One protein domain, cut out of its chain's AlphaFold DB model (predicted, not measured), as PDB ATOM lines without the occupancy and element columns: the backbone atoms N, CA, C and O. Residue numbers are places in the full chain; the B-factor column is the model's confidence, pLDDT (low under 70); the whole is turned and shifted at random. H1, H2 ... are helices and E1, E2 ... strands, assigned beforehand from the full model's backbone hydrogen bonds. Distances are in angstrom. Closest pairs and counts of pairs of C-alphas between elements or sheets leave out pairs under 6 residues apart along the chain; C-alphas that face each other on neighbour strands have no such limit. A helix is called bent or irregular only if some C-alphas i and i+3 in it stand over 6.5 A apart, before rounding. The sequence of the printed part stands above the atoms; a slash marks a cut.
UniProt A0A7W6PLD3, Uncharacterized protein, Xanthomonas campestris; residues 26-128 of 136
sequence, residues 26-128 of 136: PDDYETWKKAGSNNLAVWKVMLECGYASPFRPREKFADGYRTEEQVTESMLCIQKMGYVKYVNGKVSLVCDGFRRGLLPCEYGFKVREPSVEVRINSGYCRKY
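AT A GLANCE: This is residues 26 to 128 of the 136 residues of an uncharacterized protein of Xanthomonas campestris (UniProt A0A7W6PLD3). Two helices, H3 and H2, meet at a steep tilt to make a core, with short helices and much loop around it: H1 and H6 pack on H2, and H5 packs on H3. The short strand E1 makes small antiparallel pairings with residues 32 to 33 and 90 to 91. The printed part has 103 residues, with named elements in the order H1 H2 H3 E1 H4 H5 H6 H7; it is mostly helix, though these elements hold under half of its residues. It is compact and rounded, with a radius of gyration of the C-alphas of 12.8 A and spans of 33 by 30 by 23 A.

HOW THE PARTS SIT: With residues 74 to 78 alone, H3, residues 68 to 80, touches H2, residues 39 to 48, at a steep tilt of 56 degrees, opposite ways; their closest C-alphas, of Ile 78 and Met 46, are 6.4 A apart. H5, residues 103 to 107, touches residues 69 to 73 of H3 alone, closest at the C-alphas of Pro 104 and Glu 73, 5.6 A. H4, residues 97 to 101, is close to but not clearly touching H3, with C-alphas 99 and 72 closest at 7.4 A. H2, the hub, touches H1, residues 28 to 31, with C-alphas 42 and 29 closest at 6.3 A, and H6, residues 116 to 120, with C-alphas 48 and 119 closest at 4.4 A. H7, residues 123 to 127, is close to but not clearly touching H6, with C-alphas 125 and 119 closest at 7.2 A. E1, residues 84 to 87, pairs with no named strand; its closest C-alpha to H1 is that of Tyr 86, 4.9 A from that of Thr 31. In H2, H3, H5, H6 and H7 every O i to N i+4 pair is within hydrogen-bond range; H4 has 0 of 1, and 1 of 2 O i to N i+3 pairs, and H1 is too short for an i+4 pair.

IN THESE COORDINATES: H3 measures 18.1 A from C-alpha 68 at (138.578, 123.001, 160.768) to C-alpha 80, H2 14.1 A and E1 10.1 A. H1 begins at C-alpha 28, (142.786, 136.035, 166.515), and H7 ends at C-alpha 127, (129.627, 142.623, 155.202). H4 is irregular, but only just: C-alphas 98 and 101 are 6.9 A apart.

THE WHOLE: The two C-alphas farthest apart, of Glu 106 and Tyr 128, are 34.4 A apart. The printed part has no cut, and the link from H2 to H3, residues 49 to 67, is long. Residues 108 to 110 have pLDDT under 70; the mean of the printed part is 92.2.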
ATOM      1  N   PRO A  26     142.081 137.214 173.417       89.62
ATOM      2  CA  PRO A  26     142.528 138.132 172.384       89.62
ATOM      3  C   PRO A  26     141.856 137.790 171.059       89.62
ATOM      4  O   PRO A  26     141.509 136.629 170.789       89.62
ATOM      5  N   ASP A  27     141.665 138.805 170.229       94.19
ATOM      6  CA  ASP A  27     141.209 138.578 168.867       94.19
ATOM      7  C   ASP A  27     142.278 137.812 168.082       94.19
ATOM      8  O   ASP A  27     143.478 137.918 168.345       94.19
ATOM      9  N   ASP A  28     141.859 136.998 167.112       95.19
ATOM     10  CA  ASP A  28     142.786 136.035 166.515       95.19
ATOM     11  C   ASP A  28     143.954 136.715 165.781       95.19
ATOM     12  O   ASP A  28     145.070 136.196 165.812       95.19
ATOM     13  N   TYR A  29     143.754 137.908 165.207       96.81
ATOM     14  CA  TYR A  29     144.833 138.689 164.598       96.81
ATOM     15  C   TYR A  29     145.945 139.056 165.591       96.81
ATOM     16  O   TYR A  29     147.106 139.112 165.198       96.81
ATOM     17  N   GLU A  30     145.633 139.256 166.874       96.00
ATOM     18  CA  GLU A  30     146.621 139.608 167.907       96.00
ATOM     19  C   GLU A  30     147.553 138.432 168.221       96.00
ATOM     20  O   GLU A  30     148.664 138.609 168.732       96.00
ATOM     21  N   THR A  31     147.119 137.217 167.876       95.88
ATOM     22  CA  THR A  31     147.927 136.006 168.014       95.88
ATOM     23  C   THR A  31     148.960 135.871 166.898       95.88
ATOM     24  O   THR A  31     149.928 135.143 167.072       95.88
ATOM     25  N   TRP A  32     148.821 136.571 165.771       97.19
ATOM     26  CA  TRP A  32     149.733 136.456 164.632       97.19
ATOM     27  C   TRP A  32     150.753 137.589 164.607       97.19
ATOM     28  O   TRP A  32     150.402 138.765 164.604       97.19
ATOM     29  N   LYS A  33     152.043 137.244 164.549       96.88
ATOM     30  CA  LYS A  33     153.138 138.222 164.588       96.88
ATOM     31  C   LYS A  33     154.156 137.978 163.486       96.88
ATOM     32  O   LYS A  33     154.526 136.840 163.211       96.88
ATOM     33  N   LYS A  34     154.656 139.063 162.902       97.12
ATOM     34  CA  LYS A  34     155.799 139.081 161.983       97.12
ATOM     35  C   LYS A  34     156.574 140.374 162.210       97.12
ATOM     36  O   LYS A  34     155.958 141.425 162.380       97.12
ATOM     37  N   ALA A  35     157.904 140.304 162.238       95.25
ATOM     38  CA  ALA A  35     158.741 141.486 162.435       95.25
ATOM     39  C   ALA A  35     158.429 142.556 161.372       95.25
ATOM     40  O   ALA A  35     158.325 142.243 160.187       95.25
ATOM     41  N   GLY A  36     158.234 143.803 161.811       94.25
ATOM     42  CA  GLY A  36     157.875 144.927 160.938       94.25
ATOM     43  C   GLY A  36     156.429 144.929 160.419       94.25
ATOM     44  O   GLY A  36     156.066 145.837 159.678       94.25
ATOM     45  N   SER A  37     155.595 143.952 160.792       95.88
ATOM     46  CA  SER A  37     154.180 143.917 160.410       95.88
ATOM     47  C   SER A  37     153.312 144.645 161.437       95.88
ATOM     48  O   SER A  37     153.520 144.518 162.643       95.88
ATOM     49  N   ASN A  38     152.331 145.406 160.955       96.75
ATOM     50  CA  ASN A  38     151.308 146.041 161.782       96.75
ATOM     51  C   ASN A  38     149.991 145.246 161.720       96.75
ATOM     52  O   ASN A  38     149.826 144.351 160.890       96.75
ATOM     53  N   ASN A  39     149.023 145.601 162.568       96.44
ATOM     54  CA  ASN A  39     147.742 144.887 162.630       96.44
ATOM     55  C   ASN A  39     147.012 144.870 161.278       96.44
ATOM     56  O   ASN A  39     146.457 143.846 160.900       96.44
ATOM     57  N   LEU A  40     147.068 145.959 160.504       96.94
ATOM     58  CA  LEU A  40     146.436 146.011 159.183       96.94
ATOM     59  C   LEU A  40     147.053 144.999 158.207       96.94
ATOM     60  O   LEU A  40     146.327 144.343 157.463       96.94
ATOM     61  N   ALA A  41     148.376 144.847 158.208       97.25
ATOM     62  CA  ALA A  41     149.057 143.857 157.384       97.25
ATOM     63  C   ALA A  41     148.689 142.423 157.801       97.25
ATOM     64  O   ALA A  41     148.444 141.588 156.930       97.25
ATOM     65  N   VAL A  42     148.550 142.157 159.107       97.69
ATOM     66  CA  VAL A  42     148.028 140.878 159.617       97.69
ATOM     67  C   VAL A  42     146.603 140.639 159.111       97.69
ATOM     68  O   VAL A  42     146.321 139.583 158.553       97.69
ATOM     69  N   TRP A  43     145.714 141.631 159.233       97.75
ATOM     70  CA  TRP A  43     144.323 141.522 158.781       97.75
ATOM     71  C   TRP A  43     144.236 141.221 157.288       97.75
ATOM     72  O   TRP A  43     143.483 140.335 156.881       97.75
ATOM     73  N   LYS A  44     145.020 141.937 156.472       97.56
ATOM     74  CA  LYS A  44     145.066 141.718 155.027       97.56
ATOM     75  C   LYS A  44     145.532 140.300 154.709       97.56
ATOM     76  O   LYS A  44     144.802 139.590 154.031       97.56
ATOM     77  N   VAL A  45     146.656 139.848 155.268       97.50
ATOM     78  CA  VAL A  45     147.181 138.496 155.001       97.50
ATOM     79  C   VAL A  45     146.220 137.404 155.470       97.50
ATOM     80  O   VAL A  45     146.025 136.428 154.752       97.50
ATOM     81  N   MET A  46     145.564 137.572 156.624       97.44
ATOM     82  CA  MET A  46     144.534 136.633 157.082       97.44
ATOM     83  C   MET A  46     143.431 136.483 156.029       97.44
ATOM     84  O   MET A  46     143.138 135.372 155.589       97.44
ATOM     85  N   LEU A  47     142.859 137.595 155.567       96.94
ATOM     86  CA  LEU A  47     141.792 137.575 154.565       96.94
ATOM     87  C   LEU A  47     142.278 137.075 153.194       96.94
ATOM     88  O   LEU A  47     141.554 136.346 152.523       96.94
ATOM     89  N   GLU A  48     143.502 137.412 152.785       97.50
ATOM     90  CA  GLU A  48     144.113 136.963 151.522       97.50
ATOM     91  C   GLU A  48     144.370 135.452 151.514       97.50
ATOM     92  O   GLU A  48     144.206 134.799 150.484       97.50
ATOM     93  N   CYS A  49     144.687 134.881 152.678       96.31
ATOM     94  CA  CYS A  49     144.770 133.440 152.911       96.31
ATOM     95  C   CYS A  49     143.393 132.763 153.053       96.31
ATOM     96  O   CYS A  49     143.308 131.557 153.301       96.31
ATOM     97  N   GLY A  50     142.296 133.510 152.897       94.31
ATOM     98  CA  GLY A  50     140.932 132.997 152.978       94.31
ATOM     99  C   GLY A  50     140.422 132.777 154.399       94.31
ATOM    100  O   GLY A  50     139.453 132.046 154.579       94.31
ATOM    101  N   TYR A  51     141.044 133.378 155.411       95.00
ATOM    102  CA  TYR A  51     140.536 133.338 156.777       95.00
ATOM    103  C   TYR A  51     139.185 134.065 156.878       95.00
ATOM    104  O   TYR A  51     138.955 135.036 156.157       95.00
ATOM    105  N   ALA A  52     138.281 133.605 157.753       94.75
ATOM    106  CA  ALA A  52     136.910 134.131 157.804       94.75
ATOM    107  C   ALA A  52     136.872 135.629 158.151       94.75
ATOM    108  O   ALA A  52     136.254 136.418 157.439       94.75
ATOM    109  N   SER A  53     137.546 136.016 159.236       95.56
ATOM    110  CA  SER A  53     137.724 137.405 159.655       95.56
ATOM    111  C   SER A  53     138.995 137.563 160.489       95.56
ATOM    112  O   SER A  53     139.466 136.582 161.067       95.56
ATOM    113  N   PRO A  54     139.540 138.784 160.633       96.19
ATOM    114  CA  PRO A  54     140.685 139.015 161.513       96.19
ATOM    115  C   PRO A  54     140.407 138.693 162.992       96.19
ATOM    116  O   PRO A  54     141.332 138.486 163.769       96.19
ATOM    117  N   PHE A  55     139.138 138.648 163.401       94.94
ATOM    118  CA  PHE A  55     138.758 138.565 164.809       94.94
ATOM    119  C   PHE A  55     138.527 137.127 165.267       94.94
ATOM    120  O   PHE A  55     138.980 136.744 166.347       94.94
ATOM    121  N   ARG A  56     137.830 136.311 164.461       92.38
ATOM    122  CA  ARG A  56     137.458 134.938 164.834       92.38
ATOM    123  C   ARG A  56     137.650 133.958 163.661       92.38
ATOM    124  O   ARG A  56     137.134 134.205 162.573       92.38
ATOM    125  N   PRO A  57     138.274 132.781 163.886       86.88
ATOM    126  CA  PRO A  57     138.564 131.804 162.826       86.88
ATOM    127  C   PRO A  57     137.335 131.277 162.071       86.88
ATOM    128  O   PRO A  57     137.426 130.892 160.908       86.88
ATOM    129  N   ARG A  58     136.188 131.217 162.759       87.31
ATOM    130  CA  ARG A  58     134.930 130.626 162.275       87.31
ATOM    131  C   ARG A  58     133.757 131.589 162.391       87.31
ATOM    132  O   ARG A  58     132.632 131.172 162.657       87.31
ATOM    133  N   GLU A  59     134.019 132.885 162.244       89.75
ATOM    134  CA  GLU A  59     132.934 133.855 162.149       89.75
ATOM    135  C   GLU A  59     132.024 133.507 160.965       89.75
ATOM    136  O   GLU A  59     132.501 133.199 159.871       89.75
ATOM    137  N   LYS A  60     130.709 133.515 161.201       90.69
ATOM    138  CA  LYS A  60     129.714 133.180 160.184       90.69
ATOM    139  C   LYS A  60     129.434 134.399 159.313       90.69
ATOM    140  O   LYS A  60     128.934 135.413 159.808       90.69
ATOM    141  N   PHE A  61     129.647 134.260 158.011       88.00
ATOM    142  CA  PHE A  61     129.162 135.208 157.009       88.00
ATOM    143  C   PHE A  61     128.170 134.517 156.062       88.00
ATOM    144  O   PHE A  61     127.652 133.436 156.354       88.00
ATOM    145  N   ALA A  62     127.844 135.168 154.944       79.88
ATOM    146  CA  ALA A  62     126.895 134.652 153.956       79.88
ATOM    147  C   ALA A  62     127.356 133.344 153.276       79.88
ATOM    148  O   ALA A  62     126.538 132.630 152.713       79.88
ATOM    149  N   ASP A  63     128.650 133.032 153.330       74.06
ATOM    150  CA  ASP A  63     129.270 131.783 152.867       74.06
ATOM    151  C   ASP A  63     129.216 130.641 153.903       74.06
ATOM    152  O   ASP A  63     129.633 129.525 153.604       74.06
ATOM    153  N   GLY A  64     128.655 130.885 155.092       86.00
ATOM    154  CA  GLY A  64     128.462 129.875 156.131       86.00
ATOM    155  C   GLY A  64     129.610 129.793 157.139       86.00
ATOM    156  O   GLY A  64     130.329 130.762 157.377       86.00
ATOM    157  N   TYR A  65     129.725 128.640 157.804       88.81
ATOM    158  CA  TYR A  65     130.828 128.347 158.722       88.81
ATOM    159  C   TYR A  65     131.965 127.651 157.981       88.81
ATOM    160  O   TYR A  65     131.721 126.770 157.158       88.81
ATOM    161  N   ARG A  66     133.205 127.987 158.339       90.31
ATOM    162  CA  ARG A  66     134.388 127.274 157.847       90.31
ATOM    163  C   ARG A  66     134.634 125.992 158.638       90.31
ATOM    164  O   ARG A  66     134.500 125.983 159.866       90.31
ATOM    165  N   THR A  67     135.040 124.932 157.945       92.88
ATOM    166  CA  THR A  67     135.490 123.679 158.573       92.88
ATOM    167  C   THR A  67     136.850 123.867 159.255       92.88
ATOM    168  O   THR A  67     137.577 124.817 158.964       92.88
ATOM    169  N   GLU A  68     137.230 122.962 160.165       92.38
ATOM    170  CA  GLU A  68     138.578 123.001 160.768       92.38
ATOM    171  C   GLU A  68     139.681 122.858 159.720       92.38
ATOM    172  O   GLU A  68     140.714 123.510 159.837       92.38
ATOM    173  N   GLU A  69     139.461 122.069 158.671       92.25
ATOM    174  CA  GLU A  69     140.421 121.925 157.575       92.25
ATOM    175  C   GLU A  69     140.610 123.244 156.826       92.25
ATOM    176  O   GLU A  69     141.737 123.699 156.656       92.25
ATOM    177  N   GLN A  70     139.516 123.925 156.472       92.56
ATOM    178  CA  GLN A  70     139.565 125.226 155.798       92.56
ATOM    179  C   GLN A  70     140.216 126.319 156.651       92.56
ATOM    180  O   GLN A  70     140.827 127.241 156.115       92.56
ATOM    181  N   VAL A  71     140.042 126.263 157.974       93.94
ATOM    182  CA  VAL A  71     140.726 127.168 158.908       93.94
ATOM    183  C   VAL A  71     142.214 126.830 158.965       93.94
ATOM    184  O   VAL A  71     143.045 127.729 158.872       93.94
ATOM    185  N   THR A  72     142.553 125.546 159.075       94.25
ATOM    186  CA  THR A  72     143.935 125.052 159.154       94.25
ATOM    187  C   THR A  72     144.720 125.386 157.886       94.25
ATOM    188  O   THR A  72     145.838 125.881 157.983       94.25
ATOM    189  N   GLU A  73     144.119 125.225 156.706       94.00
ATOM    190  CA  GLU A  73     144.701 125.629 155.421       94.00
ATOM    191  C   GLU A  73     145.041 127.128 155.400       94.00
ATOM    192  O   GLU A  73     146.163 127.516 155.068       94.00
ATOM    193  N   SER A  74     144.105 127.986 155.820       94.69
ATOM    194  CA  SER A  74     144.346 129.429 155.903       94.69
ATOM    195  C   SER A  74     145.439 129.782 156.918       94.69
ATOM    196  O   SER A  74     146.269 130.645 156.644       94.69
ATOM    197  N   MET A  75     145.486 129.104 158.070       95.12
ATOM    198  CA  MET A  75     146.548 129.300 159.064       95.12
ATOM    199  C   MET A  75     147.928 128.885 158.529       95.12
ATOM    200  O   MET A  75     148.908 129.591 158.766       95.12
ATOM    201  N   LEU A  76     148.008 127.786 157.774       95.00
ATOM    202  CA  LEU A  76     149.236 127.359 157.102       95.00
ATOM    203  C   LEU A  76     149.687 128.371 156.042       95.00
ATOM    204  O   LEU A  76     150.878 128.658 155.946       95.00
ATOM    205  N   CYS A  77     148.754 128.971 155.294       95.62
ATOM    206  CA  CYS A  77     149.063 130.059 154.360       95.62
ATOM    207  C   CYS A  77     149.672 131.267 155.087       95.62
ATOM    208  O   CYS A  77     150.716 131.776 154.679       95.62
ATOM    209  N   ILE A  78     149.094 131.675 156.222       96.31
ATOM    210  CA  ILE A  78     149.627 132.774 157.039       96.31
ATOM    211  C   ILE A  78     151.045 132.437 157.543       96.31
ATOM    212  O   ILE A  78     151.947 133.274 157.455       96.31
ATOM    213  N   GLN A  79     151.279 131.200 158.001       94.31
ATOM    214  CA  GLN A  79     152.612 130.740 158.416       94.31
ATOM    215  C   GLN A  79     153.629 130.748 157.276       94.31
ATOM    216  O   GLN A  79     154.757 131.201 157.465       94.31
ATOM    217  N   LYS A  80     153.228 130.310 156.078       93.06
ATOM    218  CA  LYS A  80     154.063 130.346 154.871       93.06
ATOM    219  C   LYS A  80     154.496 131.770 154.512       93.06
ATOM    220  O   LYS A  80     155.608 131.970 154.036       93.06
ATOM    221  N   MET A  81     153.677 132.771 154.838       94.56
ATOM    222  CA  MET A  81     154.022 134.191 154.700       94.56
ATOM    223  C   MET A  81     154.992 134.711 155.775       94.56
ATOM    224  O   MET A  81     155.302 135.907 155.807       94.56
ATOM    225  N   GLY A  82     155.494 133.840 156.653       95.25
ATOM    226  CA  GLY A  82     156.459 134.162 157.702       95.25
ATOM    227  C   GLY A  82     155.833 134.756 158.964       95.25
ATOM    228  O   GLY A  82     156.540 135.383 159.750       95.25
ATOM    229  N   TYR A  83     154.518 134.610 159.150       97.25
ATOM    230  CA  TYR A  83     153.858 134.968 160.404       97.25
ATOM    231  C   TYR A  83     153.912 133.799 161.388       97.25
ATOM    232  O   TYR A  83     153.741 132.638 161.028       97.25
ATOM    233  N   VAL A  84     154.100 134.114 162.662       96.88
ATOM    234  CA  VAL A  84     154.169 133.142 163.753       96.88
ATOM    235  C   VAL A  84     152.976 133.353 164.673       96.88
ATOM    236  O   VAL A  84     152.697 134.487 165.071       96.88
ATOM    237  N   LYS A  85     152.271 132.269 165.011       95.50
ATOM    238  CA  LYS A  85     151.152 132.312 165.955       95.50
ATOM    239  C   LYS A  85     151.669 132.191 167.389       95.50
ATOM    240  O   LYS A  85     152.451 131.292 167.691       95.50
ATOM    241  N   TYR A  86     151.194 133.059 168.271       94.50
ATOM    242  CA  TYR A  86     151.466 133.073 169.700       94.50
ATOM    243  C   TYR A  86     150.162 132.940 170.476       94.50
ATOM    244  O   TYR A  86     149.260 133.762 170.333       94.50
ATOM    245  N   VAL A  87     150.077 131.931 171.338       90.00
ATOM    246  CA  VAL A  87     148.940 131.718 172.238       90.00
ATOM    247  C   VAL A  87     149.488 131.639 173.656       90.00
ATOM    248  O   VAL A  87     150.409 130.869 173.924       90.00
ATOM    249  N   ASN A  88     148.969 132.476 174.559       88.44
ATOM    250  CA  ASN A  88     149.435 132.581 175.950       88.44
ATOM    251  C   ASN A  88     150.963 132.763 176.062       88.44
ATOM    252  O   ASN A  88     151.631 132.109 176.860       88.44
ATOM    253  N   GLY A  89     151.528 133.610 175.195       88.88
ATOM    254  CA  GLY A  89     152.963 133.914 175.161       88.88
ATOM    255  C   GLY A  89     153.856 132.822 174.561       88.88
ATOM    256  O   GLY A  89     155.063 133.025 174.465       88.88
ATOM    257  N   LYS A  90     153.299 131.691 174.119       92.81
ATOM    258  CA  LYS A  90     154.054 130.576 173.530       92.81
ATOM    259  C   LYS A  90     153.805 130.479 172.034       92.81
ATOM    260  O   LYS A  90     152.692 130.733 171.575       92.81
ATOM    261  N   VAL A  91     154.831 130.080 171.286       94.12
ATOM    262  CA  VAL A  91     154.682 129.750 169.865       94.12
ATOM    263  C   VAL A  91     153.717 128.573 169.734       94.12
ATOM    264  O   VAL A  91     153.888 127.548 170.389       94.12
ATOM    265  N   SER A  92     152.700 128.736 168.894       93.38
ATOM    266  CA  SER A  92     151.714 127.710 168.568       93.38
ATOM    267  C   SER A  92     151.939 127.251 167.135       93.38
ATOM    268  O   SER A  92     151.732 128.021 166.195       93.38
ATOM    269  N   LEU A  93     152.322 125.989 166.953       92.44
ATOM    270  CA  LEU A  93     152.362 125.383 165.626       92.44
ATOM    271  C   LEU A  93     150.932 125.044 165.190       92.44
ATOM    272  O   LEU A  93     150.125 124.563 165.985       92.44
ATOM    273  N   VAL A  94     150.593 125.326 163.931       92.38
ATOM    274  CA  VAL A  94     149.232 125.116 163.409       92.38
ATOM    275  C   VAL A  94     148.864 123.632 163.385       92.38
ATOM    276  O   VAL A  94     147.740 123.286 163.737       92.38
ATOM    277  N   CYS A  95     149.818 122.764 163.041       92.62
ATOM    278  CA  CYS A  95     149.624 121.316 162.905       92.62
ATOM    279  C   CYS A  95     149.896 120.505 164.181       92.62
ATOM    280  O   CYS A  95     150.197 119.314 164.115       92.62
ATOM    281  N   ASP A  96     149.769 121.136 165.347       91.56
ATOM    282  CA  ASP A  96     149.859 120.458 166.639       91.56
ATOM    283  C   ASP A  96     148.489 120.124 167.241       91.56
ATOM    284  O   ASP A  96     147.434 120.609 166.820       91.56
ATOM    285  N   GLY A  97     148.505 119.259 168.260       90.44
ATOM    286  CA  GLY A  97     147.308 118.833 168.980       90.44
ATOM    287  C   GLY A  97     146.299 118.143 168.063       90.44
ATOM    288  O   GLY A  97     146.655 117.264 167.281       90.44
ATOM    289  N   PHE A  98     145.031 118.554 168.150       90.19
ATOM    290  CA  PHE A  98     143.943 117.937 167.385       90.19
ATOM    291  C   PHE A  98     144.043 118.173 165.867       90.19
ATOM    292  O   PHE A  98     143.438 117.427 165.103       90.19
ATOM    293  N   ARG A  99     144.792 119.193 165.416       91.75
ATOM    294  CA  ARG A  99     144.930 119.519 163.985       91.75
ATOM    295  C   ARG A  99     145.914 118.622 163.245       91.75
ATOM    296  O   ARG A  99     145.925 118.630 162.019       91.75
ATOM    297  N   ARG A 100     146.725 117.849 163.970       91.94
ATOM    298  CA  ARG A 100     147.787 117.011 163.400       91.94
ATOM    299  C   ARG A 100     147.278 116.021 162.348       91.94
ATOM    300  O   ARG A 100     147.968 115.816 161.362       91.94
ATOM    301  N   GLY A 101     146.091 115.450 162.559       91.25
ATOM    302  CA  GLY A 101     145.458 114.499 161.635       91.25
ATOM    303  C   GLY A 101     144.508 115.133 160.615       91.25
ATOM    304  O   GLY A 101     143.674 114.438 160.050       91.25
ATOM    305  N   LEU A 102     144.538 116.459 160.436       92.69
ATOM    306  CA  LEU A 102     143.740 117.115 159.398       92.69
ATOM    307  C   LEU A 102     144.479 117.063 158.062       92.69
ATOM    308  O   LEU A 102     145.694 117.269 158.019       92.69
ATOM    309  N   LEU A 103     143.736 116.900 156.962       90.69
ATOM    310  CA  LEU A 103     144.308 116.768 155.619       90.69
ATOM    311  C   LEU A 103     145.339 117.861 155.259       90.69
ATOM    312  O   LEU A 103     146.387 117.511 154.713       90.69
ATOM    313  N   PRO A 104     145.141 119.159 155.588       90.94
ATOM    314  CA  PRO A 104     146.146 120.185 155.295       90.94
ATOM    315  C   PRO A 104     147.491 119.966 156.005       90.94
ATOM    316  O   PRO A 104     148.530 120.355 155.477       90.94
ATOM    317  N   CYS A 105     147.473 119.352 157.190       91.50
ATOM    318  CA  CYS A 105     148.662 119.060 157.985       91.50
ATOM    319  C   CYS A 105     149.346 117.756 157.579       91.50
ATOM    320  O   CYS A 105     150.570 117.677 157.639       91.50
ATOM    321  N   GLU A 106     148.575 116.759 157.147       87.88
ATOM    322  CA  GLU A 106     149.117 115.479 156.683       87.88
ATOM    323  C   GLU A 106     149.726 115.589 155.289       87.88
ATOM    324  O   GLU A 106     150.845 115.137 155.051       87.88
ATOM    325  N   TYR A 107     148.994 116.201 154.358       78.81
ATOM    326  CA  TYR A 107     149.376 116.171 152.954       78.81
ATOM    327  C   TYR A 107     150.228 117.364 152.554       78.81
ATOM    328  O   TYR A 107     150.923 117.245 151.553       78.81
ATOM    329  N   GLY A 108     150.200 118.484 153.299       68.38
ATOM    330  CA  GLY A 108     151.072 119.669 153.162       68.38
ATOM    331  C   GLY A 108     151.113 120.353 151.783       68.38
ATOM    332  O   GLY A 108     151.636 121.458 151.632       68.38
ATOM    333  N   PHE A 109     150.561 119.718 150.756       53.56
ATOM    334  CA  PHE A 109     150.712 120.045 149.357       53.56
ATOM    335  C   PHE A 109     149.480 120.818 148.914       53.56
ATOM    336  O   PHE A 109     148.372 120.286 148.885       53.56
ATOM    337  N   LYS A 110     149.730 122.067 148.502       66.94
ATOM    338  CA  LYS A 110     148.773 123.093 148.044       66.94
ATOM    339  C   LYS A 110     148.180 123.977 149.139       66.94
ATOM    340  O   LYS A 110     147.040 124.410 149.025       66.94
ATOM    341  N   VAL A 111     148.986 124.351 150.134       75.31
ATOM    342  CA  VAL A 111     148.700 125.575 150.895       75.31
ATOM    343  C   VAL A 111     148.561 126.731 149.899       75.31
ATOM    344  O   VAL A 111     149.515 127.062 149.190       75.31
ATOM    345  N   ARG A 112     147.351 127.292 149.828       84.12
ATOM    346  CA  ARG A 112     146.985 128.421 148.969       84.12
ATOM    347  C   ARG A 112     147.984 129.579 149.091       84.12
ATOM    348  O   ARG A 112     148.470 129.863 150.180       84.12
ATOM    349  N   GLU A 113     148.235 130.270 147.981       91.38
ATOM    350  CA  GLU A 113     148.934 131.562 147.992       91.38
ATOM    351  C   GLU A 113     147.974 132.697 148.375       91.38
ATOM    352  O   GLU A 113     146.815 132.686 147.937       91.38
ATOM    353  N   PRO A 114     148.422 133.698 149.152       94.69
ATOM    354  CA  PRO A 114     147.589 134.846 149.477       94.69
ATOM    355  C   PRO A 114     147.169 135.589 148.205       94.69
ATOM    356  O   PRO A 114     147.967 135.809 147.294       94.69
ATOM    357  N   SER A 115     145.903 135.997 148.146       96.31
ATOM    358  CA  SER A 115     145.359 136.737 147.010       96.31
ATOM    359  C   SER A 115     144.501 137.912 147.458       96.31
ATOM    360  O   SER A 115     143.541 137.751 148.217       96.31
ATOM    361  N   VAL A 116     144.802 139.097 146.918       96.88
ATOM    362  CA  VAL A 116     143.985 140.306 147.110       96.88
ATOM    363  C   VAL A 116     142.541 140.065 146.671       96.88
ATOM    364  O   VAL A 116     141.620 140.515 147.348       96.88
ATOM    365  N   GLU A 117     142.334 139.298 145.599       95.88
ATOM    366  CA  GLU A 117     141.000 138.954 145.100       95.88
ATOM    367  C   GLU A 117     140.212 138.115 146.119       95.88
ATOM    368  O   GLU A 117     139.021 138.339 146.335       95.88
ATOM    369  N   VAL A 118     140.883 137.186 146.810       94.75
ATOM    370  CA  VAL A 118     140.270 136.400 147.896       94.75
ATOM    371  C   VAL A 118     139.866 137.314 149.055       94.75
ATOM    372  O   VAL A 118     138.764 137.177 149.589       94.75
ATOM    373  N   ARG A 119     140.715 138.283 149.412       96.12
ATOM    374  CA  ARG A 119     140.436 139.245 150.487       96.12
ATOM    375  C   ARG A 119     139.232 140.126 150.184       96.12
ATOM    376  O   ARG A 119     138.314 140.180 151.002       96.12
ATOM    377  N   ILE A 120     139.216 140.810 149.041       96.19
ATOM    378  CA  ILE A 120     138.162 141.791 148.728       96.19
ATOM    379  C   ILE A 120     136.788 141.133 148.536       96.19
ATOM    380  O   ILE A 120     135.774 141.747 148.857       96.19
ATOM    381  N   ASN A 121     136.752 139.865 148.110       94.44
ATOM    382  CA  ASN A 121     135.514 139.095 147.946       94.44
ATOM    383  C   ASN A 121     135.120 138.259 149.177       94.44
ATOM    384  O   ASN A 121     134.101 137.561 149.153       94.44
ATOM    385  N   SER A 122     135.899 138.312 150.261       93.88
ATOM    386  CA  SER A 122     135.619 137.566 151.492       93.88
ATOM    387  C   SER A 122     134.240 137.903 152.080       93.88
ATOM    388  O   SER A 122     133.701 138.999 151.893       93.88
ATOM    389  N   GLY A 123     133.650 136.966 152.836       94.81
ATOM    390  CA  GLY A 123     132.423 137.226 153.599       94.81
ATOM    391  C   GLY A 123     132.540 138.459 154.506       94.81
ATOM    392  O   GLY A 123     131.611 139.267 154.569       94.81
ATOM    393  N   TYR A 124     133.715 138.654 155.113       95.69
ATOM    394  CA  TYR A 124     134.045 139.835 155.906       95.69
ATOM    395  C   TYR A 124     133.949 141.134 155.097       95.69
ATOM    396  O   TYR A 124     133.211 142.034 155.494       95.69
ATOM    397  N   CYS A 125     134.624 141.236 153.946       95.88
ATOM    398  CA  CYS A 125     134.615 142.469 153.152       95.88
ATOM    399  C   CYS A 125     133.274 142.754 152.473       95.88
ATOM    400  O   CYS A 125     132.908 143.918 152.322       95.88
ATOM    401  N   ARG A 126     132.482 141.722 152.156       95.25
ATOM    402  CA  ARG A 126     131.094 141.912 151.705       95.25
ATOM    403  C   ARG A 126     130.208 142.513 152.797       95.25
ATOM    404  O   ARG A 126     129.371 143.360 152.499       95.25
ATOM    405  N   LYS A 127     130.390 142.097 154.056       95.25
ATOM    406  CA  LYS A 127     129.627 142.623 155.202       95.25
ATOM    407  C   LYS A 127     130.135 143.992 155.670       95.25
ATOM    408  O   LYS A 127     129.336 144.831 156.074       95.25
ATOM    409  N   TYR A 128     131.445 144.223 155.603       94.81
ATOM    410  CA  TYR A 128     132.116 145.431 156.087       94.81
ATOM    411  C   TYR A 128     132.960 146.106 154.988       94.81
ATOM    412  O   TYR A 128     134.175 146.248 155.142       94.81
TER     413      TYR A 128